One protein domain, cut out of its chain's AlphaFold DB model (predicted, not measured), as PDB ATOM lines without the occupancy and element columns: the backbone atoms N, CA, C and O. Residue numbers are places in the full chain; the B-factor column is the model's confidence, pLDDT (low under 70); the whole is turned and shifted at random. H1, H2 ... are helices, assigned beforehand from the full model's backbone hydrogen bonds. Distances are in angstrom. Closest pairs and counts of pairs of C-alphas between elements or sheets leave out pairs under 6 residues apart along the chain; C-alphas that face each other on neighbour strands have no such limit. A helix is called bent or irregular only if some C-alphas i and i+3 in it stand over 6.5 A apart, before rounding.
ATOM      1  N   PHE A  30      24.872 -10.017 -32.307       83.38
ATOM      2  CA  PHE A  30      23.786  -9.054 -32.094       83.38
ATOM      3  C   PHE A  30      23.735  -8.376 -30.715       83.38
ATOM      4  O   PHE A  30      23.012  -7.395 -30.556       83.38
ATOM      5  N   THR A  31      24.437  -8.885 -29.697       87.12
ATOM      6  CA  THR A  31      24.519  -8.228 -28.380       87.12
ATOM      7  C   THR A  31      25.335  -6.946 -28.434       87.12
ATOM      8  O   THR A  31      24.952  -5.968 -27.796       87.12
ATOM      9  N   GLN A  32      26.410  -6.919 -29.223       89.06
ATOM     10  CA  GLN A  32      27.211  -5.715 -29.392       89.06
ATOM     11  C   GLN A  32      26.440  -4.668 -30.205       89.06
ATOM     12  O   GLN A  32      26.323  -3.528 -29.755       89.06
ATOM     13  N   GLU A  33      25.829  -5.046 -31.334       90.44
ATOM     14  CA  GLU A  33      25.027  -4.114 -32.135       90.44
ATOM     15  C   GLU A  33      23.801  -3.606 -31.362       90.44
ATOM     16  O   GLU A  33      23.394  -2.461 -31.548       90.44
ATOM     17  N   ALA A  34      23.223  -4.407 -30.457       91.69
ATOM     18  CA  ALA A  34      22.131  -3.955 -29.597       91.69
ATOM     19  C   ALA A  34      22.572  -2.873 -28.598       91.69
ATOM     20  O   ALA A  34      21.840  -1.901 -28.405       91.69
ATOM     21  N   GLU A  35      23.750  -3.000 -27.979       92.75
ATOM     22  CA  GLU A  35      24.277  -1.971 -27.070       92.75
ATOM     23  C   GLU A  35      24.694  -0.699 -27.825       92.75
ATOM     24  O   GLU A  35      24.384   0.409 -27.383       92.75
ATOM     25  N   GLU A  36      25.309  -0.833 -29.003       93.94
ATOM     26  CA  GLU A  36      25.628   0.307 -29.873       93.94
ATOM     27  C   GLU A  36      24.352   1.036 -30.332       93.94
ATOM     28  O   GLU A  36      24.256   2.263 -30.224       93.94
ATOM     29  N   ALA A  37      23.325   0.296 -30.760       94.31
ATOM     30  CA  ALA A  37      22.041   0.865 -31.161       94.31
ATOM     31  C   ALA A  37      21.302   1.525 -29.987       94.31
ATOM     32  O   ALA A  37      20.667   2.567 -30.159       94.31
ATOM     33  N   LYS A  38      21.416   0.971 -28.775       95.56
ATOM     34  CA  LYS A  38      20.876   1.578 -27.554       95.56
ATOM     35  C   LYS A  38      21.545   2.913 -27.250       95.56
ATOM     36  O   LYS A  38      20.850   3.890 -26.970       95.56
ATOM     37  N   ALA A  39      22.875   2.972 -27.323       96.12
ATOM     38  CA  ALA A  39      23.620   4.212 -27.132       96.12
ATOM     39  C   ALA A  39      23.218   5.267 -28.178       96.12
ATOM     40  O   ALA A  39      22.936   6.412 -27.816       96.12
ATOM     41  N   ALA A  40      23.096   4.867 -29.448       96.62
ATOM     42  CA  ALA A  40      22.630   5.739 -30.525       96.62
ATOM     43  C   ALA A  40      21.196   6.249 -30.293       96.62
ATOM     44  O   ALA A  40      20.914   7.424 -30.526       96.62
ATOM     45  N   TRP A  41      20.292   5.403 -29.791       97.12
ATOM     46  CA  TRP A  41      18.924   5.814 -29.474       97.12
ATOM     47  C   TRP A  41      18.862   6.812 -28.312       97.12
ATOM     48  O   TRP A  41      18.106   7.782 -28.381       97.12
ATOM     49  N   LEU A  42      19.676   6.627 -27.270       96.19
ATOM     50  CA  LEU A  42      19.762   7.571 -26.150       96.19
ATOM     51  C   LEU A  42      20.318   8.935 -26.586       96.19
ATOM     52  O   LEU A  42      19.777   9.971 -26.193       96.19
ATOM     53  N   ASP A  43      21.351   8.949 -27.430       97.06
ATOM     54  CA  ASP A  43      21.890  10.177 -28.030       97.06
ATOM     55  C   ASP A  43      20.848  10.868 -28.926       97.06
ATOM     56  O   ASP A  43      20.608  12.070 -28.794       97.06
ATOM     57  N   ALA A  44      20.136  10.114 -29.769       96.94
ATOM     58  CA  ALA A  44      19.068  10.661 -30.603       96.94
ATOM     59  C   ALA A  44      17.921  11.262 -29.768       96.94
ATOM     60  O   ALA A  44      17.437  12.348 -30.086       96.94
ATOM     61  N   GLN A  45      17.535  10.632 -28.652       96.88
ATOM     62  CA  GLN A  45      16.560  11.198 -27.710       96.88
ATOM     63  C   GLN A  45      17.057  12.494 -27.056       96.88
ATOM     64  O   GLN A  45      16.279  13.433 -26.874       96.88
ATOM     65  N   ALA A  46      18.341  12.576 -26.703       96.31
ATOM     66  CA  ALA A  46      18.924  13.797 -26.155       96.31
ATOM     67  C   ALA A  46      18.900  14.939 -27.183       96.31
ATOM     68  O   ALA A  46      18.486  16.054 -26.855       96.31
ATOM     69  N   ARG A  47      19.256  14.651 -28.443       97.12
ATOM     70  CA  ARG A  47      19.177  15.613 -29.555       97.12
ATOM     71  C   ARG A  47      17.747  16.057 -29.830       97.12
ATOM     72  O   ARG A  47      17.522  17.249 -30.016       97.12
ATOM     73  N   LEU A  48      16.787  15.133 -29.804       97.69
ATOM     74  CA  LEU A  48      15.367  15.450 -29.937       97.69
ATOM     75  C   LEU A  48      14.902  16.401 -28.831       97.69
ATOM     76  O   LEU A  48      14.244  17.398 -29.119       97.69
ATOM     77  N   ARG A  49      15.275  16.133 -27.575       96.38
ATOM     78  CA  ARG A  49      14.925  17.000 -26.442       96.38
ATOM     79  C   ARG A  49      15.500  18.408 -26.615       96.38
ATOM     80  O   ARG A  49      14.759  19.374 -26.466       96.38
ATOM     81  N   ALA A  50      16.771  18.514 -26.998       95.75
ATOM     82  CA  ALA A  50      17.420  19.798 -27.253       95.75
ATOM     83  C   ALA A  50      16.785  20.551 -28.436       95.75
ATOM     84  O   ALA A  50      16.540  21.751 -28.346       95.75
ATOM     85  N   ALA A  51      16.470  19.855 -29.534       95.94
ATOM     86  CA  ALA A  51      15.812  20.454 -30.694       95.94
ATOM     87  C   ALA A  51      14.396  20.946 -30.355       95.94
ATOM     88  O   ALA A  51      14.016  22.045 -30.753       95.94
ATOM     89  N   ARG A  52      13.644  20.174 -29.562       95.50
ATOM     90  CA  ARG A  52      12.320  20.560 -29.063       95.50
ATOM     91  C   ARG A  52      12.384  21.791 -28.164       95.50
ATOM     92  O   ARG A  52      11.534  22.668 -28.273       95.50
ATOM     93  N   GLU A  53      13.361  21.857 -27.267       94.94
ATOM     94  CA  GLU A  53      13.563  23.012 -26.391       94.94
ATOM     95  C   GLU A  53      13.926  24.266 -27.192       94.94
ATOM     96  O   GLU A  53      13.295  25.306 -27.009       94.94
ATOM     97  N   ALA A  54      14.860  24.151 -28.141       93.31
ATOM     98  CA  ALA A  54      15.225  25.250 -29.032       93.31
ATOM     99  C   ALA A  54      14.019  25.744 -29.849       93.31
ATOM    100  O   ALA A  54      13.777  26.942 -29.925       93.31
ATOM    101  N   PHE A  55      13.212  24.828 -30.391       94.25
ATOM    102  CA  PHE A  55      11.995  25.169 -31.128       94.25
ATOM    103  C   PHE A  55      10.949  25.878 -30.252       94.25
ATOM    104  O   PHE A  55      10.379  26.889 -30.654       94.25
ATOM    105  N   ASN A  56      10.726  25.390 -29.028       93.56
ATOM    106  CA  ASN A  56       9.716  25.936 -28.113       93.56
ATOM    107  C   ASN A  56      10.125  27.242 -27.422       93.56
ATOM    108  O   ASN A  56       9.284  27.863 -26.774       93.56
ATOM    109  N   THR A  57      11.388  27.647 -27.525       92.75
ATOM    110  CA  THR A  57      11.913  28.896 -26.944       92.75
ATOM    111  C   THR A  57      12.373  29.897 -28.005       92.75
ATOM    112  O   THR A  57      12.620  31.057 -27.681       92.75
ATOM    113  N   GLY A  58      12.474  29.461 -29.264       91.56
ATOM    114  CA  GLY A  58      12.984  30.238 -30.387       91.56
ATOM    115  C   GLY A  58      11.931  31.069 -31.118       91.56
ATOM    116  O   GLY A  58      10.943  31.552 -30.552       91.56
ATOM    117  N   ALA A  59      12.147  31.240 -32.422       88.38
ATOM    118  CA  ALA A  59      11.343  32.111 -33.282       88.38
ATOM    119  C   ALA A  59       9.868  31.681 -33.367       88.38
ATOM    120  O   ALA A  59       8.985  32.507 -33.623       88.38
ATOM    121  N   VAL A  60       9.579  30.400 -33.114       90.62
ATOM    122  CA  VAL A  60       8.214  29.870 -33.174       90.62
ATOM    123  C   VAL A  60       7.280  30.484 -32.130       90.62
ATOM    124  O   VAL A  60       6.088  30.638 -32.405       90.62
ATOM    125  N   VAL A  61       7.799  30.879 -30.962       92.12
ATOM    126  CA  VAL A  61       7.001  31.519 -29.901       92.12
ATOM    127  C   VAL A  61       6.441  32.838 -30.409       92.12
ATOM    128  O   VAL A  61       5.239  33.090 -30.321       92.12
ATOM    129  N   ARG A  62       7.300  33.642 -31.038       89.19
ATOM    130  CA  ARG A  62       6.905  34.932 -31.593       89.19
ATOM    131  C   ARG A  62       5.931  34.780 -32.761       89.19
ATOM    132  O   ARG A  62       4.962  35.529 -32.836       89.19
ATOM    133  N   LEU A  63       6.124  33.787 -33.634       89.75
ATOM    134  CA  LEU A  63       5.141  33.482 -34.684       89.75
ATOM    135  C   LEU A  63       3.778  33.092 -34.105       89.75
ATOM    136  O   LEU A  63       2.747  33.539 -34.604       89.75
ATOM    137  N   LYS A  64       3.761  32.280 -33.044       91.38
ATOM    138  CA  LYS A  64       2.525  31.882 -32.365       91.38
ATOM    139  C   LYS A  64       1.785  33.095 -31.795       91.38
ATOM    140  O   LYS A  64       0.572  33.191 -31.964       91.38
ATOM    141  N   GLU A  65       2.501  34.030 -31.170       91.19
ATOM    142  CA  GLU A  65       1.929  35.297 -30.695       91.19
ATOM    143  C   GLU A  65       1.339  36.124 -31.839       91.19
ATOM    144  O   GLU A  65       0.212  36.608 -31.728       91.19
ATOM    145  N   ILE A  66       2.067  36.268 -32.953       89.50
ATOM    146  CA  ILE A  66       1.588  37.042 -34.100       89.50
ATOM    147  C   ILE A  66       0.319  36.413 -34.678       89.50
ATOM    148  O   ILE A  66      -0.656  37.131 -34.876       89.50
ATOM    149  N   PHE A  67       0.269  35.094 -34.876       90.12
ATOM    150  CA  PHE A  67      -0.947  34.443 -35.378       90.12
ATOM    151  C   PHE A  67      -2.120  34.548 -34.400       90.12
ATOM    152  O   PHE A  67      -3.226  34.880 -34.820       90.12
ATOM    153  N   SER A  68      -1.884  34.397 -33.093       90.75
ATOM    154  CA  SER A  68      -2.930  34.613 -32.084       90.75
ATOM    155  C   SER A  68      -3.479  36.045 -32.113       90.75
ATOM    156  O   SER A  68      -4.684  36.261 -31.980       90.75
ATOM    157  N   ASN A  69      -2.604  37.036 -32.290       90.19
ATOM    158  CA  ASN A  69      -3.001  38.436 -32.390       90.19
ATOM    159  C   ASN A  69      -3.728  38.728 -33.708       90.19
ATOM    160  O   ASN A  69      -4.714  39.458 -33.698       90.19
ATOM    161  N   GLN A  70      -3.298  38.129 -34.821       90.25
ATOM    162  CA  GLN A  70      -3.992  38.233 -36.105       90.25
ATOM    163  C   GLN A  70      -5.414  37.685 -36.020       90.25
ATOM    164  O   GLN A  70      -6.336  38.335 -36.502       90.25
ATOM    165  N   ASP A  71      -5.613  36.526 -35.398       91.06
ATOM    166  CA  ASP A  71      -6.947  35.935 -35.268       91.06
ATOM    167  C   ASP A  71      -7.853  36.788 -34.366       91.06
ATOM    168  O   ASP A  71      -9.015  37.028 -34.700       91.06
ATOM    169  N   SER A  72      -7.300  37.358 -33.290       93.75
ATOM    170  CA  SER A  72      -7.997  38.345 -32.453       93.75
ATOM    171  C   SER A  72      -8.369  39.617 -33.230       93.75
ATOM    172  O   SER A  72      -9.494  40.111 -33.121       93.75
ATOM    173  N   LEU A  73      -7.457  40.149 -34.051       93.12
ATOM    174  CA  LEU A  73      -7.711  41.333 -34.874       93.12
ATOM    175  C   LEU A  73      -8.726  41.063 -35.984       93.12
ATOM    176  O   LEU A  73      -9.571  41.918 -36.221       93.12
ATOM    177  N   LYS A  74      -8.704  39.888 -36.620       93.69
ATOM    178  CA  LYS A  74      -9.716  39.496 -37.614       93.69
ATOM    179  C   LYS A  74     -11.109  39.478 -36.996       93.69
ATOM    180  O   LYS A  74     -12.026  40.046 -37.574       93.69
ATOM    181  N   ALA A  75     -11.260  38.912 -35.797       93.88
ATOM    182  CA  ALA A  75     -12.541  38.934 -35.092       93.88
ATOM    183  C   ALA A  75     -13.021  40.370 -34.801       93.88
ATOM    184  O   ALA A  75     -14.198  40.682 -34.981       93.88
ATOM    185  N   LYS A  76     -12.107  41.267 -34.403       95.19
ATOM    186  CA  LYS A  76     -12.420  42.693 -34.201       95.19
ATOM    187  C   LYS A  76     -12.760  43.411 -35.503       95.19
ATOM    188  O   LYS A  76     -13.651  44.251 -35.496       95.19
ATOM    189  N   LEU A  77     -12.078  43.087 -36.599       95.44
ATOM    190  CA  LEU A  77     -12.340  43.663 -37.912       95.44
ATOM    191  C   LEU A  77     -13.727  43.267 -38.419       95.44
ATOM    192  O   LEU A  77     -14.451  44.126 -38.900       95.44
ATOM    193  N   GLU A  78     -14.134  42.008 -38.258       95.50
ATOM    194  CA  GLU A  78     -15.489  41.581 -38.625       95.50
ATOM    195  C   GLU A  78     -16.557  42.322 -37.805       95.50
ATOM    196  O   GLU A  78     -17.534  42.820 -38.363       95.50
ATOM    197  N   ALA A  79     -16.339  42.505 -36.498       95.19
ATOM    198  CA  ALA A  79     -17.228  43.324 -35.673       95.19
ATOM    199  C   ALA A  79     -17.248  44.803 -36.111       95.19
ATOM    200  O   ALA A  79     -18.313  45.416 -36.173       95.19
ATOM    201  N   ALA A  80     -16.089  45.372 -36.448       94.94
ATOM    202  CA  ALA A  80     -15.978  46.748 -36.925       94.94
ATOM    203  C   ALA A  80     -16.663  46.939 -38.288       94.94
ATOM    204  O   ALA A  80     -17.342  47.943 -38.488       94.94
ATOM    205  N   ARG A  81     -16.559  45.961 -39.197       95.69
ATOM    206  CA  ARG A  81     -17.240  45.962 -40.502       95.69
ATOM    207  C   ARG A  81     -18.757  45.990 -40.343       95.69
ATOM    208  O   ARG A  81     -19.407  46.802 -40.997       95.69
ATOM    209  N   LEU A  82     -19.300  45.186 -39.429       96.00
ATOM    210  CA  LEU A  82     -20.729  45.212 -39.097       96.00
ATOM    211  C   LEU A  82     -21.161  46.570 -38.526       96.00
ATOM    212  O   LEU A  82     -22.197  47.107 -38.917       96.00
ATOM    213  N   GLU A  83     -20.364  47.157 -37.628       94.75
ATOM    214  CA  GLU A  83     -20.672  48.477 -37.066       94.75
ATOM    215  C   GLU A  83     -20.578  49.585 -38.125       94.75
ATOM    216  O   GLU A  83     -21.411  50.490 -38.137       94.75
ATOM    217  N   ARG A  84     -19.630  49.494 -39.069       95.19
ATOM    218  CA  ARG A  84     -19.535  50.401 -40.221       95.19
ATOM    219  C   ARG A  84     -20.793  50.336 -41.081       95.19
ATOM    220  O   ARG A  84     -21.372  51.378 -41.369       95.19
ATOM    221  N   GLU A  85     -21.237  49.138 -41.457       96.12
ATOM    222  CA  GLU A  85     -22.459  48.945 -42.254       96.12
ATOM    223  C   GLU A  85     -23.698  49.501 -41.541       96.12
ATOM    224  O   GLU A  85     -24.527  50.192 -42.142       96.12
ATOM    225  N   LYS A  86     -23.801  49.267 -40.230       95.81
ATOM    226  CA  LYS A  86     -24.878  49.810 -39.402       95.81
ATOM    227  C   LYS A  86     -24.832  51.338 -39.333       95.81
ATOM    228  O   LYS A  86     -25.851  51.981 -39.576       95.81
ATOM    229  N   ALA A  87     -23.670  51.930 -39.059       94.44
ATOM    230  CA  ALA A  87     -23.500  53.381 -38.990       94.44
ATOM    231  C   ALA A  87     -23.754  54.063 -40.347       94.44
ATOM    232  O   ALA A  87     -24.288  55.173 -40.398       94.44
ATOM    233  N   GLU A  88     -23.427  53.398 -41.459       96.12
ATOM    234  CA  GLU A  88     -23.770  53.853 -42.808       96.12
ATOM    235  C   GLU A  88     -25.277  53.856 -43.062       96.12
ATOM    236  O   GLU A  88     -25.804  54.843 -43.585       96.12
ATOM    237  N   SER A  89     -25.973  52.791 -42.659       95.81
ATOM    238  CA  SER A  89     -27.434  52.702 -42.736       95.81
ATOM    239  C   SER A  89     -28.115  53.771 -41.871       95.81
ATOM    240  O   SER A  89     -28.993  54.491 -42.358       95.81
ATOM    241  N   GLU A  90     -27.661  53.943 -40.625       95.69
ATOM    242  CA  GLU A  90     -28.160  54.966 -39.699       95.69
ATOM    243  C   GLU A  90     -27.943  56.380 -40.245       95.69
ATOM    244  O   GLU A  90     -28.858  57.206 -40.201       95.69
ATOM    245  N   PHE A  91     -26.762  56.664 -40.807       96.06
ATOM    246  CA  PHE A  91     -26.484  57.950 -41.441       96.06
ATOM    247  C   PHE A  91     -27.414  58.205 -42.623       96.06
ATOM    248  O   PHE A  91     -28.003  59.282 -42.702       96.06
ATOM    249  N   LYS A  92     -27.578  57.226 -43.519       95.56
ATOM    250  CA  LYS A  92     -28.442  57.367 -44.695       95.56
ATOM    251  C   LYS A  92     -29.887  57.659 -44.284       95.56
ATOM    252  O   LYS A  92     -30.464  58.630 -44.762       95.56
ATOM    253  N   SER A  93     -30.426  56.885 -43.341       96.00
ATOM    254  CA  SER A  93     -31.787  57.076 -42.832       96.00
ATOM    255  C   SER A  93     -31.971  58.438 -42.154       96.00
ATOM    256  O   SER A  93     -32.943  59.137 -42.430       96.00
ATOM    257  N   ALA A  94     -31.023  58.861 -41.312       94.31
ATOM    258  CA  ALA A  94     -31.103  60.152 -40.632       94.31
ATOM    259  C   ALA A  94     -30.942  61.343 -41.587       94.31
ATOM    260  O   ALA A  94     -31.580  62.376 -41.389       94.31
ATOM    261  N   PHE A  95     -30.103  61.210 -42.617       96.25
ATOM    262  CA  PHE A  95     -29.899  62.250 -43.621       96.25
ATOM    263  C   PHE A  95     -31.131  62.416 -44.517       96.25
ATOM    264  O   PHE A  95     -31.555  63.542 -44.761       96.25
ATOM    265  N   GLU A  96     -31.760  61.311 -44.927       95.62
ATOM    266  CA  GLU A  96     -33.033  61.319 -45.660       95.62
ATOM    267  C   GLU A  96     -34.174  61.902 -44.809       95.62
ATOM    268  O   GLU A  96     -34.906  62.775 -45.274       95.62
ATOM    269  N   ALA A  97     -34.292  61.497 -43.539       94.81
ATOM    270  CA  ALA A  97     -35.313  62.010 -42.620       94.81
ATOM    271  C   ALA A  97     -35.166  63.515 -42.329       94.81
ATOM    272  O   ALA A  97     -36.157  64.192 -42.061       94.81
ATOM    273  N   ALA A  98     -33.944  64.045 -42.403       93.75
ATOM    274  CA  ALA A  98     -33.658  65.471 -42.277       93.75
ATOM    275  C   ALA A  98     -33.808  66.246 -43.601       93.75
ATOM    276  O   ALA A  98     -33.387  67.396 -43.673       93.75
ATOM    277  N   GLY A  99     -34.351  65.636 -44.661       95.12
ATOM    278  CA  GLY A  99     -34.519  66.293 -45.960       95.12
ATOM    279  C   GLY A  99     -33.197  66.596 -46.666       95.12
ATOM    280  O   GLY A  99     -33.110  67.572 -47.404       95.12
ATOM    281  N   PHE A 100     -32.167  65.774 -46.438       93.50
ATOM    282  CA  PHE A 100     -30.798  65.969 -46.934       93.50
ATOM    283  C   PHE A 100     -30.099  67.220 -46.383       93.50
ATOM    284  O   PHE A 100     -29.113  67.696 -46.949       93.50
ATOM    285  N   GLU A 101     -30.562  67.737 -45.243       93.62
ATOM    286  CA  GLU A 101     -29.919  68.854 -44.567       93.62
ATOM    287  C   GLU A 101     -28.924  68.397 -43.500       93.62
ATOM    288  O   GLU A 101     -29.124  67.447 -42.734       93.62
ATOM    289  N   LYS A 102     -27.821  69.138 -43.407       91.56
ATOM    290  CA  LYS A 102     -26.764  68.906 -42.426       91.56
ATOM    291  C   LYS A 102     -27.131  69.531 -41.078       91.56
ATOM    292  O   LYS A 102     -26.579  70.550 -40.671       91.56
ATOM    293  N   THR A 103     -28.075  68.910 -40.380       95.00
ATOM    294  CA  THR A 103     -28.473  69.317 -39.025       95.00
ATOM    295  C   THR A 103     -27.450  68.865 -37.975       95.00
ATOM    296  O   THR A 103     -26.619  67.988 -38.224       95.00
ATOM    297  N   ALA A 104     -27.523  69.415 -36.758       94.62
ATOM    298  CA  ALA A 104     -26.657  68.989 -35.651       94.62
ATOM    299  C   ALA A 104     -26.803  67.486 -35.319       94.62
ATOM    300  O   ALA A 104     -25.822  66.825 -34.974       94.62
ATOM    301  N   ALA A 105     -28.012  66.930 -35.466       91.31
ATOM    302  CA  ALA A 105     -28.275  65.507 -35.254       91.31
ATOM    303  C   ALA A 105     -27.631  64.635 -36.345       91.31
ATOM    304  O   ALA A 105     -26.940  63.667 -36.027       91.31
ATOM    305  N   VAL A 106     -27.779  65.024 -37.618       94.31
ATOM    306  CA  VAL A 106     -27.129  64.355 -38.759       94.31
ATOM    307  C   VAL A 106     -25.609  64.425 -38.635       94.31
ATOM    308  O   VAL A 106     -24.938  63.420 -38.850       94.31
ATOM    309  N   GLN A 107     -25.048  65.568 -38.223       95.31
ATOM    310  CA  GLN A 107     -23.603  65.711 -38.022       95.31
ATOM    311  C   GLN A 107     -23.065  64.729 -36.974       95.31
ATOM    312  O   GLN A 107     -21.996  64.153 -37.162       95.31
ATOM    313  N   LYS A 108     -23.797  64.511 -35.876       94.88
ATOM    314  CA  LYS A 108     -23.395  63.548 -34.843       94.88
ATOM    315  C   LYS A 108     -23.350  62.119 -35.390       94.88
ATOM    316  O   LYS A 108     -22.440  61.371 -35.046       94.88
ATOM    317  N   ILE A 109     -24.311  61.746 -36.233       94.50
ATOM    318  CA  ILE A 109     -24.363  60.417 -36.862       94.50
ATOM    319  C   ILE A 109     -23.276  60.285 -37.937       94.50
ATOM    320  O   ILE A 109     -22.619  59.253 -38.014       94.50
ATOM    321  N   LEU A 110     -23.007  61.350 -38.697       94.69
ATOM    322  CA  LEU A 110     -21.893  61.401 -39.644       94.69
ATOM    323  C   LEU A 110     -20.540  61.196 -38.948       94.69
ATOM    324  O   LEU A 110     -19.719  60.436 -39.447       94.69
ATOM    325  N   ASN A 111     -20.321  61.821 -37.786       95.31
ATOM    326  CA  ASN A 111     -19.101  61.603 -37.004       95.31
ATOM    327  C   ASN A 111     -18.967  60.132 -36.589       95.31
ATOM    328  O   ASN A 111     -17.924  59.542 -36.831       95.31
ATOM    329  N   LYS A 112     -20.040  59.509 -36.078       94.69
ATOM    330  CA  LYS A 112     -20.034  58.074 -35.742       94.69
ATOM    331  C   LYS A 112     -19.705  57.184 -36.943       94.69
ATOM    332  O   LYS A 112     -18.936  56.240 -36.804       94.69
ATOM    333  N   LYS A 113     -20.277  57.481 -38.115       95.62
ATOM    334  CA  LYS A 113     -19.954  56.776 -39.363       95.62
ATOM    335  C   LYS A 113     -18.466  56.914 -39.695       95.62
ATOM    336  O   LYS A 113     -17.822  55.916 -39.996       95.62
ATOM    337  N   ASN A 114     -17.926  58.131 -39.641       96.12
ATOM    338  CA  ASN A 114     -16.516  58.379 -39.941       96.12
ATOM    339  C   ASN A 114     -15.590  57.664 -38.945       96.12
ATOM    340  O   ASN A 114     -14.610  57.064 -39.373       96.12
ATOM    341  N   ASP A 115     -15.932  57.661 -37.654       95.62
ATOM    342  CA  ASP A 115     -15.190  56.929 -36.622       95.62
ATOM    343  C   ASP A 115     -15.187  55.417 -36.913       95.62
ATOM    344  O   ASP A 115     -14.143  54.772 -36.847       95.62
ATOM    345  N   ALA A 116     -16.335  54.845 -37.299       94.44
ATOM    346  CA  ALA A 116     -16.445  53.427 -37.646       94.44
ATOM    347  C   ALA A 116     -15.630  53.053 -38.900       94.44
ATOM    348  O   ALA A 116     -15.005  51.991 -38.933       94.44
ATOM    349  N   ILE A 117     -15.600  53.927 -39.916       95.12
ATOM    350  CA  ILE A 117     -14.757  53.758 -41.111       95.12
ATOM    351  C   ILE A 117     -13.275  53.789 -40.723       95.12
ATOM    352  O   ILE A 117     -12.553  52.852 -41.056       95.12
ATOM    353  N   ALA A 118     -12.846  54.808 -39.972       95.50
ATOM    354  CA  ALA A 118     -11.454  54.958 -39.557       95.50
ATOM    355  C   ALA A 118     -10.970  53.756 -38.729       95.50
ATOM    356  O   ALA A 118      -9.886  53.233 -38.969       95.50
ATOM    357  N   ILE A 119     -11.793  53.253 -37.800       94.69
ATOM    358  CA  ILE A 119     -11.461  52.049 -37.022       94.69
ATOM    359  C   ILE A 119     -11.303  50.823 -37.934       94.69
ATOM    360  O   ILE A 119     -10.380  50.036 -37.726       94.69
ATOM    361  N   CYS A 120     -12.172  50.644 -38.937       94.50
ATOM    362  CA  CYS A 120     -12.030  49.541 -39.893       94.50
ATOM    363  C   CYS A 120     -10.714  49.627 -40.672       94.50
ATOM    364  O   CYS A 120      -9.998  48.633 -40.750       94.50
ATOM    365  N   GLU A 121     -10.391  50.799 -41.222       94.81
ATOM    366  CA  GLU A 121      -9.175  51.016 -42.017       94.81
ATOM    367  C   GLU A 121      -7.904  50.781 -41.188       94.81
ATOM    368  O   GLU A 121      -6.982  50.099 -41.641       94.81
ATOM    369  N   GLU A 122      -7.874  51.256 -39.941       95.50
ATOM    370  CA  GLU A 122      -6.752  51.020 -39.025       95.50
ATOM    371  C   GLU A 122      -6.598  49.534 -38.666       95.50
ATOM    372  O   GLU A 122      -5.481  49.014 -38.623       95.50
ATOM    373  N   LEU A 123      -7.702  48.806 -38.462       93.94
ATOM    374  CA  LEU A 123      -7.660  47.360 -38.220       93.94
ATOM    375  C   LEU A 123      -7.180  46.581 -39.455       93.94
ATOM    376  O   LEU A 123      -6.401  45.635 -39.316       93.94
ATOM    377  N   GLU A 124      -7.597  46.979 -40.658       94.06
ATOM    378  CA  GLU A 124      -7.116  46.395 -41.917       94.06
ATOM    379  C   GLU A 124      -5.615  46.648 -42.112       94.06
ATOM    380  O   GLU A 124      -4.868  45.714 -42.422       94.06
ATOM    381  N   SER A 125      -5.156  47.872 -41.847       93.12
ATOM    382  CA  SER A 125      -3.740  48.253 -41.880       93.12
ATOM    383  C   SER A 125      -2.907  47.465 -40.860       93.12
ATOM    384  O   SER A 125      -1.855  46.914 -41.200       93.12
ATOM    385  N   ALA A 126      -3.402  47.314 -39.627       91.62
ATOM    386  CA  ALA A 126      -2.739  46.533 -38.587       91.62
ATOM    387  C   ALA A 126      -2.578  45.059 -38.992       91.62
ATOM    388  O   ALA A 126      -1.486  44.498 -38.868       91.62
ATOM    389  N   ILE A 127      -3.626  44.435 -39.543       91.75
ATOM    390  CA  ILE A 127      -3.559  43.056 -40.050       91.75
ATOM    391  C   ILE A 127      -2.564  42.951 -41.213       91.75
ATOM    392  O   ILE A 127      -1.763  42.014 -41.246       91.75
ATOM    393  N   ALA A 128      -2.576  43.902 -42.151       90.88
ATOM    394  CA  ALA A 128      -1.641  43.925 -43.272       90.88
ATOM    395  C   ALA A 128      -0.179  44.023 -42.800       90.88
ATOM    396  O   ALA A 128       0.677  43.290 -43.299       90.88
ATOM    397  N   SER A 129       0.094  44.857 -41.795       88.75
ATOM    398  CA  SER A 129       1.421  44.994 -41.188       88.75
ATOM    399  C   SER A 129       1.886  43.693 -40.523       88.75
ATOM    400  O   SER A 129       2.981  43.202 -40.804       88.75
ATOM    401  N   MET A 130       1.020  43.039 -39.739       86.31
ATOM    402  CA  MET A 130       1.347  41.746 -39.118       86.31
ATOM    403  C   MET A 130       1.551  40.631 -40.153       86.31
ATOM    404  O   MET A 130       2.408  39.765 -39.977       86.31
ATOM    405  N   ASN A 131       0.780  40.631 -41.243       87.25
ATOM    406  CA  ASN A 131       0.984  39.701 -42.356       87.25
ATOM    407  C   ASN A 131       2.345  39.922 -43.027       87.25
ATOM    408  O   ASN A 131       3.010  38.953 -43.389       87.25
ATOM    409  N   ALA A 132       2.777  41.177 -43.159       84.81
ATOM    410  CA  ALA A 132       4.083  41.507 -43.713       84.81
ATOM    411  C   ALA A 132       5.239  41.049 -42.809       84.81
ATOM    412  O   ALA A 132       6.265  40.632 -43.345       84.81
ATOM    413  N   GLU A 133       5.074  41.077 -41.480       80.38
ATOM    414  CA  GLU A 133       6.061  40.604 -40.490       80.38
ATOM    415  C   GLU A 133       6.222  39.070 -40.496       80.38
ATOM    416  O   GLU A 133       7.323  38.555 -40.306       80.38
ATOM    417  N   CYS A 134       5.141  38.334 -40.775       81.50
ATOM    418  CA  CYS A 134       5.130  36.864 -40.828       81.50
ATOM    419  C   CYS A 134       5.241  36.266 -42.234       81.50
ATOM    420  O   CYS A 134       5.076  35.054 -42.396       81.50
ATOM    421  N   ALA A 135       5.490  37.084 -43.256       82.25
ATOM    422  CA  ALA A 135       5.646  36.589 -44.617       82.25
ATOM    423  C   ALA A 135       6.841  35.624 -44.720       82.25
ATOM    424  O   ALA A 135       7.850  35.788 -44.038       82.25
ATOM    425  N   GLU A 136       6.759  34.643 -45.624       75.69
ATOM    426  CA  GLU A 136       7.748  33.556 -45.742       75.69
ATOM    427  C   GLU A 136       9.190  34.048 -45.966       75.69
ATOM    428  O   GLU A 136      10.153  33.408 -45.551       75.69
ATOM    429  N   ASN A 137       9.342  35.222 -46.581       70.50
ATOM    430  CA  ASN A 137      10.638  35.836 -46.871       70.50
ATOM    431  C   ASN A 137      11.221  36.649 -45.701       70.50
ATOM    432  O   ASN A 137      12.290  37.242 -45.852       70.50
ATOM    433  N   GLN A 138      10.524  36.731 -44.567       84.44
ATOM    434  CA  GLN A 138      10.976  37.486 -43.402       84.44
ATOM    435  C   GLN A 138      11.903  36.661 -42.511       84.44
ATOM    436  O   GLN A 138      11.730  35.444 -42.385       84.44
ATOM    437  N   PRO A 139      12.860  37.310 -41.821       85.38
ATOM    438  CA  PRO A 139      13.844  36.618 -40.993       85.38
ATOM    439  C   PRO A 139      13.201  35.775 -39.889       85.38
ATOM    440  O   PRO A 139      13.708  34.696 -39.593       85.38
ATOM    441  N   LEU A 140      12.075  36.226 -39.325       88.31
ATOM    442  CA  LEU A 140      11.363  35.500 -38.277       88.31
ATOM    443  C   LEU A 140      10.815  34.157 -38.783       88.31
ATOM    444  O   LEU A 140      11.081  33.115 -38.182       88.31
ATOM    445  N   PHE A 141      10.104  34.167 -39.915       89.75
ATOM    446  CA  PHE A 141       9.581  32.940 -40.520       89.75
ATOM    447  C   PHE A 141      10.713  32.000 -40.941       89.75
ATOM    448  O   PHE A 141      10.657  30.795 -40.700       89.75
ATOM    449  N   MET A 142      11.788  32.551 -41.508       88.69
ATOM    450  CA  MET A 142      12.963  31.769 -41.886       88.69
ATOM    451  C   MET A 142      13.615  31.070 -40.690       88.69
ATOM    452  O   MET A 142      13.970  29.901 -40.798       88.69
ATOM    453  N   GLN A 143      13.787  31.761 -39.563       90.25
ATOM    454  CA  GLN A 143      14.361  31.166 -38.353       90.25
ATOM    455  C   GLN A 143      13.474  30.045 -37.809       90.25
ATOM    456  O   GLN A 143      13.968  28.942 -37.584       90.25
ATOM    457  N   ALA A 144      12.165  30.283 -37.709       92.44
ATOM    458  CA  ALA A 144      11.217  29.268 -37.264       92.44
ATOM    459  C   ALA A 144      11.181  28.045 -38.194       92.44
ATOM    460  O   ALA A 144      11.064  26.917 -37.724       92.44
ATOM    461  N   SER A 145      11.331  28.248 -39.507       92.81
ATOM    462  CA  SER A 145      11.439  27.157 -40.478       92.81
ATOM    463  C   SER A 145      12.686  26.301 -40.258       92.81
ATOM    464  O   SER A 145      12.591  25.079 -40.305       92.81
ATOM    465  N   ILE A 146      13.841  26.914 -39.980       91.25
ATOM    466  CA  ILE A 146      15.088  26.183 -39.691       91.25
ATOM    467  C   ILE A 146      14.951  25.373 -38.399       91.25
ATOM    468  O   ILE A 146      15.414  24.237 -38.314       91.25
ATOM    469  N   GLU A 147      14.350  25.963 -37.368       93.44
ATOM    470  CA  GLU A 147      14.123  25.290 -36.087       93.44
ATOM    471  C   GLU A 147      13.134  24.126 -36.238       93.44
ATOM    472  O   GLU A 147      13.394  23.041 -35.719       93.44
ATOM    473  N   ALA A 148      12.055  24.316 -37.006       94.62
ATOM    474  CA  ALA A 148      11.084  23.271 -37.321       94.62
ATOM    475  C   ALA A 148      11.722  22.105 -38.091       94.62
ATOM    476  O   ALA A 148      11.513  20.952 -37.723       94.62
ATOM    477  N   GLU A 149      12.540  22.390 -39.112       93.75
ATOM    478  CA  GLU A 149      13.255  21.364 -39.885       93.75
ATOM    479  C   GLU A 149      14.199  20.556 -38.988       93.75
ATOM    480  O   GLU A 149      14.198  19.326 -39.024       93.75
ATOM    481  N   LYS A 150      14.967  21.229 -38.122       94.25
ATOM    482  CA  LYS A 150      15.852  20.558 -37.157       94.25
ATOM    483  C   LYS A 150      15.079  19.691 -36.171       94.25
ATOM    484  O   LYS A 150      15.541  18.599 -35.847       94.25
ATOM    485  N   TYR A 151      13.936  20.167 -35.682       96.25
ATOM    486  CA  TYR A 151      13.104  19.408 -34.756       96.25
ATOM    487  C   TYR A 151      12.490  18.177 -35.430       96.25
ATOM    488  O   TYR A 151      12.597  17.079 -34.887       96.25
ATOM    489  N   GLN A 152      11.943  18.334 -36.637       95.44
ATOM    490  CA  GLN A 152      11.420  17.228 -37.435       95.44
ATOM    491  C   GLN A 152      12.508  16.191 -37.741       95.44
ATOM    492  O   GLN A 152      12.328  15.012 -37.452       95.44
ATOM    493  N   ALA A 153      13.678  16.624 -38.219       94.94
ATOM    494  CA  ALA A 153      14.792  15.723 -38.505       94.94
ATOM    495  C   ALA A 153      15.291  14.984 -37.250       94.94
ATOM    496  O   ALA A 153      15.646  13.805 -37.317       94.94
ATOM    497  N   ALA A 154      15.318  15.650 -36.091       97.06
ATOM    498  CA  ALA A 154      15.675  15.012 -34.826       97.06
ATOM    499  C   ALA A 154      14.617  13.992 -34.374       97.06
ATOM    500  O   ALA A 154      14.979  12.964 -33.800       97.06
ATOM    501  N   HIS A 155      13.334  14.251 -34.643       97.25
ATOM    502  CA  HIS A 155      12.232  13.335 -34.337       97.25
ATOM    503  C   HIS A 155      12.309  12.072 -35.195       97.25
ATOM    504  O   HIS A 155      12.370  10.972 -34.644       97.25
ATOM    505  N   ASP A 156      12.454  12.233 -36.511       95.88
ATOM    506  CA  ASP A 156      12.617  11.124 -37.457       95.88
ATOM    507  C   ASP A 156      13.855  10.278 -37.117       95.88
ATOM    508  O   ASP A 156      13.808   9.046 -37.107       95.88
ATOM    509  N   SER A 157      14.965  10.938 -36.767       96.12
ATOM    510  CA  SER A 157      16.205  10.279 -36.345       96.12
ATOM    511  C   SER A 157      16.034   9.487 -35.043       96.12
ATOM    512  O   SER A 157      16.475   8.340 -34.956       96.12
ATOM    513  N   ALA A 158      15.344  10.045 -34.044       97.06
ATOM    514  CA  ALA A 158      15.057   9.352 -32.789       97.06
ATOM    515  C   ALA A 158      14.133   8.144 -32.990       97.06
ATOM    516  O   ALA A 158      14.362   7.094 -32.382       97.06
ATOM    517  N   PHE A 159      13.131   8.263 -33.865       95.44
ATOM    518  CA  PHE A 159      12.259   7.148 -34.224       95.44
ATOM    519  C   PHE A 159      13.041   6.032 -34.926       95.44
ATOM    520  O   PHE A 159      12.953   4.871 -34.525       95.44
ATOM    521  N   ALA A 160      13.859   6.375 -35.927       95.31
ATOM    522  CA  ALA A 160      14.684   5.414 -36.652       95.31
ATOM    523  C   ALA A 160      15.688   4.705 -35.730       95.31
ATOM    524  O   ALA A 160      15.793   3.479 -35.764       95.31
ATOM    525  N   ALA A 161      16.389   5.448 -34.869       95.44
ATOM    526  CA  ALA A 161      17.317   4.875 -33.896       95.44
ATOM    527  C   ALA A 161      16.603   3.945 -32.901       95.44
ATOM    528  O   ALA A 161      17.115   2.870 -32.590       95.44
ATOM    529  N   GLY A 162      15.394   4.309 -32.459       94.44
ATOM    530  CA  GLY A 162      14.555   3.453 -31.622       94.44
ATOM    531  C   GLY A 162      14.160   2.159 -32.331       94.44
ATOM    532  O   GLY A 162      14.294   1.077 -31.759       94.44
ATOM    533  N   ALA A 163      13.743   2.241 -33.596       93.19
ATOM    534  CA  ALA A 163      13.403   1.068 -34.398       93.19
ATOM    535  C   ALA A 163      14.601   0.119 -34.558       93.19
ATOM    536  O   ALA A 163      14.456  -1.087 -34.354       93.19
ATOM    537  N   TRP A 164      15.792   0.661 -34.839       93.50
ATOM    538  CA  TRP A 164      17.029  -0.119 -34.901       93.50
ATOM    539  C   TRP A 164      17.369  -0.776 -33.567       93.50
ATOM    540  O   TRP A 164      17.624  -1.979 -33.538       93.50
ATOM    541  N   PHE A 165      17.315  -0.032 -32.462       94.25
ATOM    542  CA  PHE A 165      17.550  -0.583 -31.130       94.25
ATOM    543  C   PHE A 165      16.605  -1.749 -30.821       94.25
ATOM    544  O   PHE A 165      17.062  -2.825 -30.436       94.25
ATOM    545  N   HIS A 166      15.299  -1.584 -31.042       91.62
ATOM    546  CA  HIS A 166      14.329  -2.649 -30.796       91.62
ATOM    547  C   HIS A 166      14.539  -3.862 -31.715       91.62
ATOM    548  O   HIS A 166      14.430  -5.000 -31.254       91.62
ATOM    549  N   ALA A 167      14.887  -3.643 -32.986       91.38
ATOM    550  CA  ALA A 167      15.207  -4.721 -33.917       91.38
ATOM    551  C   ALA A 167      16.447  -5.512 -33.469       91.38
ATOM    552  O   ALA A 167      16.392  -6.741 -33.381       91.38
ATOM    553  N   PHE A 168      17.541  -4.831 -33.116       92.00
ATOM    554  CA  PHE A 168      18.751  -5.489 -32.625       92.00
ATOM    555  C   PHE A 168      18.543  -6.151 -31.266       92.00
ATOM    556  O   PHE A 168      19.045  -7.248 -31.063       92.00
ATOM    557  N   ALA A 169      17.736  -5.582 -30.371       91.12
ATOM    558  CA  ALA A 169      17.377  -6.232 -29.111       91.12
ATOM    559  C   ALA A 169      16.610  -7.550 -29.339       91.12
ATOM    560  O   ALA A 169      16.854  -8.548 -28.657       91.12
ATOM    561  N   LEU A 170      15.713  -7.592 -30.331       90.50
ATOM    562  CA  LEU A 170      15.021  -8.821 -30.729       90.50
ATOM    563  C   LEU A 170      15.985  -9.845 -31.342       90.50
ATOM    564  O   LEU A 170      15.895 -11.028 -31.009       90.50
ATOM    565  N   LEU A 171      16.934  -9.416 -32.176       90.81
ATOM    566  CA  LEU A 171      17.981 -10.285 -32.731       90.81
ATOM    567  C   LEU A 171      18.977 -10.758 -31.658       90.81
ATOM    568  O   LEU A 171      19.397 -11.910 -31.667       90.81
ATOM    569  N   ALA A 172      19.287  -9.940 -30.659       90.19
ATOM    570  CA  ALA A 172      20.092 -10.342 -29.510       90.19
ATOM    571  C   ALA A 172      19.397 -11.439 -28.681       90.19
ATOM    572  O   ALA A 172      20.049 -12.282 -28.067       90.19
ATOM    573  N   LYS A 173      18.061 -11.473 -28.688       90.38
ATOM    574  CA  LYS A 173      17.282 -12.484 -27.966       90.38
ATOM    575  C   LYS A 173      16.995 -13.741 -28.792       90.38
ATOM    576  O   LYS A 173      17.029 -14.845 -28.257       90.38
ATOM    577  N   HIS A 174      16.678 -13.581 -30.075       89.50
ATOM    578  CA  HIS A 174      16.143 -14.649 -30.930       89.50
ATOM    579  C   HIS A 174      17.029 -14.985 -32.138       89.50
ATOM    580  O   HIS A 174      16.823 -16.006 -32.793       89.50
ATOM    581  N   GLY A 175      18.030 -14.153 -32.421       86.69
ATOM    582  CA  GLY A 175      18.961 -14.298 -33.536       86.69
ATOM    583  C   GLY A 175      19.747 -15.609 -33.542       86.69
ATOM    584  O   GLY A 175      19.846 -16.184 -34.620       86.69
ATOM    585  N   PRO A 176      20.230 -16.148 -32.402       87.94
ATOM    586  CA  PRO A 176      20.933 -17.432 -32.394       87.94
ATOM    587  C   PRO A 176      20.085 -18.581 -32.955       87.94
ATOM    588  O   PRO A 176      20.513 -19.266 -33.875       87.94
ATOM    589  N   ALA A 177      18.831 -18.714 -32.509       87.75
ATOM    590  CA  ALA A 177      17.937 -19.760 -33.011       87.75
ATOM    591  C   ALA A 177      17.604 -19.580 -34.505       87.75
ATOM    592  O   ALA A 177      17.465 -20.554 -35.246       87.75
ATOM    593  N   MET A 178      17.496 -18.329 -34.965       85.25
ATOM    594  CA  MET A 178      17.302 -18.017 -36.383       85.25
ATOM    595  C   MET A 178      18.550 -18.346 -37.216       85.25
ATOM    596  O   MET A 178      18.432 -18.874 -38.321       85.25
ATOM    597  N   ALA A 179      19.743 -18.063 -36.691       84.50
ATOM    598  CA  ALA A 179      21.011 -18.400 -37.326       84.50
ATOM    599  C   ALA A 179      21.184 -19.921 -37.441       84.50
ATOM    600  O   ALA A 179      21.550 -20.397 -38.515       84.50
ATOM    601  N   ASP A 180      20.827 -20.679 -36.402       84.62
ATOM    602  CA  ASP A 180      20.830 -22.145 -36.426       84.62
ATOM    603  C   ASP A 180      19.862 -22.690 -37.486       84.62
ATOM    604  O   ASP A 180      20.233 -23.544 -38.292       84.62
ATOM    605  N   ALA A 181      18.639 -22.154 -37.563       84.50
ATOM    606  CA  ALA A 181      17.665 -22.542 -38.587       84.50
ATOM    607  C   ALA A 181      18.177 -22.271 -40.016       84.50
ATOM    608  O   ALA A 181      18.039 -23.119 -40.904       84.50
ATOM    609  N   LEU A 182      18.811 -21.115 -40.242       83.06
ATOM    610  CA  LEU A 182      19.428 -20.768 -41.526       83.06
ATOM    611  C   LEU A 182      20.635 -21.666 -41.844       83.06
ATOM    612  O   LEU A 182      20.801 -22.085 -42.993       83.06
ATOM    613  N   ALA A 183      21.450 -22.005 -40.843       82.00
ATOM    614  CA  ALA A 183      22.587 -22.909 -40.989       82.00
ATOM    615  C   ALA A 183      22.150 -24.338 -41.345       82.00
ATOM    616  O   ALA A 183      22.791 -24.984 -42.172       82.00
ATOM    617  N   LEU A 184      21.034 -24.819 -40.789       82.06
ATOM    618  CA  LEU A 184      20.457 -26.117 -41.146       82.06
ATOM    619  C   LEU A 184      19.964 -26.136 -42.599       82.06
ATOM    620  O   LEU A 184      20.275 -27.065 -43.344       82.06
ATOM    621  N   ILE A 185      19.251 -25.094 -43.037       77.94
ATOM    622  CA  ILE A 185      18.695 -25.030 -44.399       77.94
ATOM    623  C   ILE A 185      19.755 -24.836 -45.474       77.94
ATOM    624  O   ILE A 185      19.598 -25.335 -46.589       77.94
ATOM    625  N   ARG A 186      20.877 -24.191 -45.146       71.69
ATOM    626  CA  ARG A 186      22.042 -24.139 -46.035       71.69
ATOM    627  C   ARG A 186      22.450 -25.533 -46.534       71.69
ATOM    628  O   ARG A 186      22.862 -25.659 -47.687       71.69
ATOM    629  N   ASN A 187      22.275 -26.562 -45.706       71.88
ATOM    630  CA  ASN A 187      22.660 -27.940 -46.010       71.88
ATOM    631  C   ASN A 187      21.542 -28.768 -46.674       71.88
ATOM    632  O   ASN A 187      21.767 -29.932 -47.009       71.88
ATOM    633  N   VAL A 188      20.347 -28.204 -46.886       69.12
ATOM    634  CA  VAL A 188      19.235 -28.905 -47.549       69.12
ATOM    635  C   VAL A 188      19.523 -29.029 -49.042       69.12
ATOM    636  O   VAL A 188      19.735 -28.028 -49.725       69.12
ATOM    637  N   ARG A 189      19.515 -30.264 -49.552       62.12
ATOM    638  CA  ARG A 189      19.732 -30.559 -50.975       62.12
ATOM    639  C   ARG A 189      18.550 -30.070 -51.812       62.12
ATOM    640  O   ARG A 189      17.398 -30.306 -51.450       62.12
ATOM    641  N   ALA A 243       7.766   6.833 -26.179       90.12
ATOM    642  CA  ALA A 243       9.034   7.310 -25.630       90.12
ATOM    643  C   ALA A 243       9.471   8.667 -26.209       90.12
ATOM    644  O   ALA A 243       9.999   9.505 -25.477       90.12
ATOM    645  N   ILE A 244       9.269   8.893 -27.512       92.88
ATOM    646  CA  ILE A 244       9.684  10.141 -28.180       92.88
ATOM    647  C   ILE A 244       8.580  11.212 -28.193       92.88
ATOM    648  O   ILE A 244       8.879  12.405 -28.261       92.88
ATOM    649  N   GLY A 245       7.314  10.801 -28.091       92.56
ATOM    650  CA  GLY A 245       6.136  11.659 -28.167       92.56
ATOM    651  C   GLY A 245       5.754  12.078 -29.591       92.56
ATOM    652  O   GLY A 245       6.454  11.819 -30.574       92.56
ATOM    653  N   ALA A 246       4.613  12.756 -29.709       92.12
ATOM    654  CA  ALA A 246       4.144  13.291 -30.983       92.12
ATOM    655  C   ALA A 246       4.998  14.483 -31.452       92.12
ATOM    656  O   ALA A 246       5.403  15.331 -30.650       92.12
ATOM    657  N   LEU A 247       5.217  14.567 -32.765       93.56
ATOM    658  CA  LEU A 247       5.800  15.743 -33.401       93.56
ATOM    659  C   LEU A 247       4.748  16.860 -33.456       93.56
ATOM    660  O   LEU A 247       3.735  16.732 -34.138       93.56
ATOM    661  N   ASP A 248       5.005  17.960 -32.750       92.50
ATOM    662  CA  ASP A 248       4.158  19.156 -32.755       92.50
ATOM    663  C   ASP A 248       4.950  20.361 -33.266       92.50
ATOM    664  O   ASP A 248       5.793  20.914 -32.562       92.50
ATOM    665  N   LEU A 249       4.673  20.764 -34.506       93.00
ATOM    666  CA  LEU A 249       5.290  21.929 -35.143       93.00
ATOM    667  C   LEU A 249       4.514  23.234 -34.879       93.00
ATOM    668  O   LEU A 249       4.836  24.270 -35.464       93.00
ATOM    669  N   GLY A 250       3.478  23.214 -34.036       90.19
ATOM    670  CA  GLY A 250       2.702  24.389 -33.649       90.19
ATOM    671  C   GLY A 250       2.271  25.246 -34.852       90.19
ATOM    672  O   GLY A 250       1.605  24.739 -35.755       90.19
ATOM    673  N   PRO A 251       2.653  26.537 -34.916       88.94
ATOM    674  CA  PRO A 251       2.250  27.432 -36.004       88.94
ATOM    675  C   PRO A 251       2.878  27.081 -37.366       88.94
ATOM    676  O   PRO A 251       2.408  27.570 -38.393       88.94
ATOM    677  N   MET A 252       3.921  26.243 -37.383       91.19
ATOM    678  CA  MET A 252       4.554  25.718 -38.596       91.19
ATOM    679  C   MET A 252       3.887  24.428 -39.091       91.19
ATOM    680  O   MET A 252       4.205  23.961 -40.184       91.19
ATOM    681  N   ASN A 253       2.951  23.851 -38.332       90.19
ATOM    682  CA  ASN A 253       2.260  22.635 -38.738       90.19
ATOM    683  C   ASN A 253       1.434  22.863 -40.017       90.19
ATOM    684  O   ASN A 253       0.725  23.863 -40.144       90.19
ATOM    685  N   GLY A 254       1.547  21.948 -40.981       82.38
ATOM    686  CA  GLY A 254       0.903  22.067 -42.295       82.38
ATOM    687  C   GLY A 254       1.460  23.177 -43.197       82.38
ATOM    688  O   GLY A 254       0.958  23.362 -44.306       82.38
ATOM    689  N   ARG A 255       2.494  23.912 -42.764       84.06
ATOM    690  CA  ARG A 255       3.184  24.903 -43.597       84.06
ATOM    691  C   ARG A 255       4.358  24.264 -44.320       84.06
ATOM    692  O   ARG A 255       4.999  23.345 -43.818       84.06
ATOM    693  N   LYS A 256       4.668  24.790 -45.504       85.31
ATOM    694  CA  LYS A 256       5.866  24.387 -46.232       85.31
ATOM    695  C   LYS A 256       7.096  24.945 -45.517       85.31
ATOM    696  O   LYS A 256       7.265  26.159 -45.435       85.31
ATOM    697  N   LEU A 257       7.954  24.054 -45.026       86.25
ATOM    698  CA  LEU A 257       9.281  24.435 -44.556       86.25
ATOM    699  C   LEU A 257      10.127  24.885 -45.753       86.25
ATOM    700  O   LEU A 257      10.079  24.291 -46.834       86.25
ATOM    701  N   LEU A 258      10.863  25.973 -45.568       85.19
ATOM    702  CA  LEU A 258      11.736  26.537 -46.586       85.19
ATOM    703  C   LEU A 258      12.915  25.602 -46.838       85.19
ATOM    704  O   LEU A 258      13.526  25.083 -45.910       85.19
ATOM    705  N   THR A 259      13.266  25.419 -48.108       84.06
ATOM    706  CA  THR A 259      14.472  24.665 -48.454       84.06
ATOM    707  C   THR A 259      15.726  25.510 -48.203       84.06
ATOM    708  O   THR A 259      15.656  26.747 -48.204       84.06
ATOM    709  N   PRO A 260      16.920  24.900 -48.098       81.06
ATOM    710  CA  PRO A 260      18.177  25.650 -48.056       81.06
ATOM    711  C   PRO A 260      18.333  26.652 -49.217       81.06
ATOM    712  O   PRO A 260      18.866  27.749 -49.033       81.06
ATOM    713  N   ALA A 261      17.818  26.311 -50.405       83.44
ATOM    714  CA  ALA A 261      17.807  27.201 -51.562       83.44
ATOM    715  C   ALA A 261      16.878  28.411 -51.362       83.44
ATOM    716  O   ALA A 261      17.237  29.528 -51.741       83.44
ATOM    717  N   ASP A 262      15.716  28.217 -50.738       82.75
ATOM    718  CA  ASP A 262      14.778  29.300 -50.427       82.75
ATOM    719  C   ASP A 262      15.355  30.232 -49.356       82.75
ATOM    720  O   ASP A 262      15.305  31.453 -49.507       82.75
ATOM    721  N   HIS A 263      16.030  29.678 -48.343       79.31
ATOM    722  CA  HIS A 263      16.757  30.476 -47.356       79.31
ATOM    723  C   HIS A 263      17.850  31.338 -47.986       79.31
ATOM    724  O   HIS A 263      18.031  32.501 -47.611       79.31
TER     725      HIS A 263
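Overview. This is residues 30 to 189 and 243 to 263 of the 275 residues of an uncharacterized protein of Comamonas odontotermitis (UniProt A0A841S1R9). Two helix pairs, H1 beside H4a and the hairpin of H2 and H3, stand end to end at an angle in a long rod; residues 180 to 189 stick out. The 181 printed residues have five named helices, H1 to H5, class all helix. The whole is extended, radius of gyration of the C-alphas 31.1 A, spanning 110 by 33 by 28 A.

Arrangement. Start with H1, residues 30 to 57, which meets H2, residues 59 to 97, only through their tight link. H2 touches H3, residues 104 to 133; closest C-alphas 87 and 113, 4.9 A. H4, residues 139 to 186, one helix by its hydrogen bonds, is bent, C-alphas 173 and 176 being 7.6 A apart, into arms H4a and H4b. H4a touches H1, opposite ways; closest C-alphas 172 and 30, 4.7 A. In H1, H2, H3, H4a and H4b every O i to N i+4 pair is within hydrogen-bond range.

Along the chain. Find C-alpha 30 at (23.786, -9.054, -32.094); H1 runs 40.1 A. H5, residues 260 to 263, ends at (16.757, 30.476, -47.356).

Size, cuts and confidence. Residues 190 to 242 are cut out, a 46.8 A gap between C-alphas; residues 188 to 189 have pLDDT under 70.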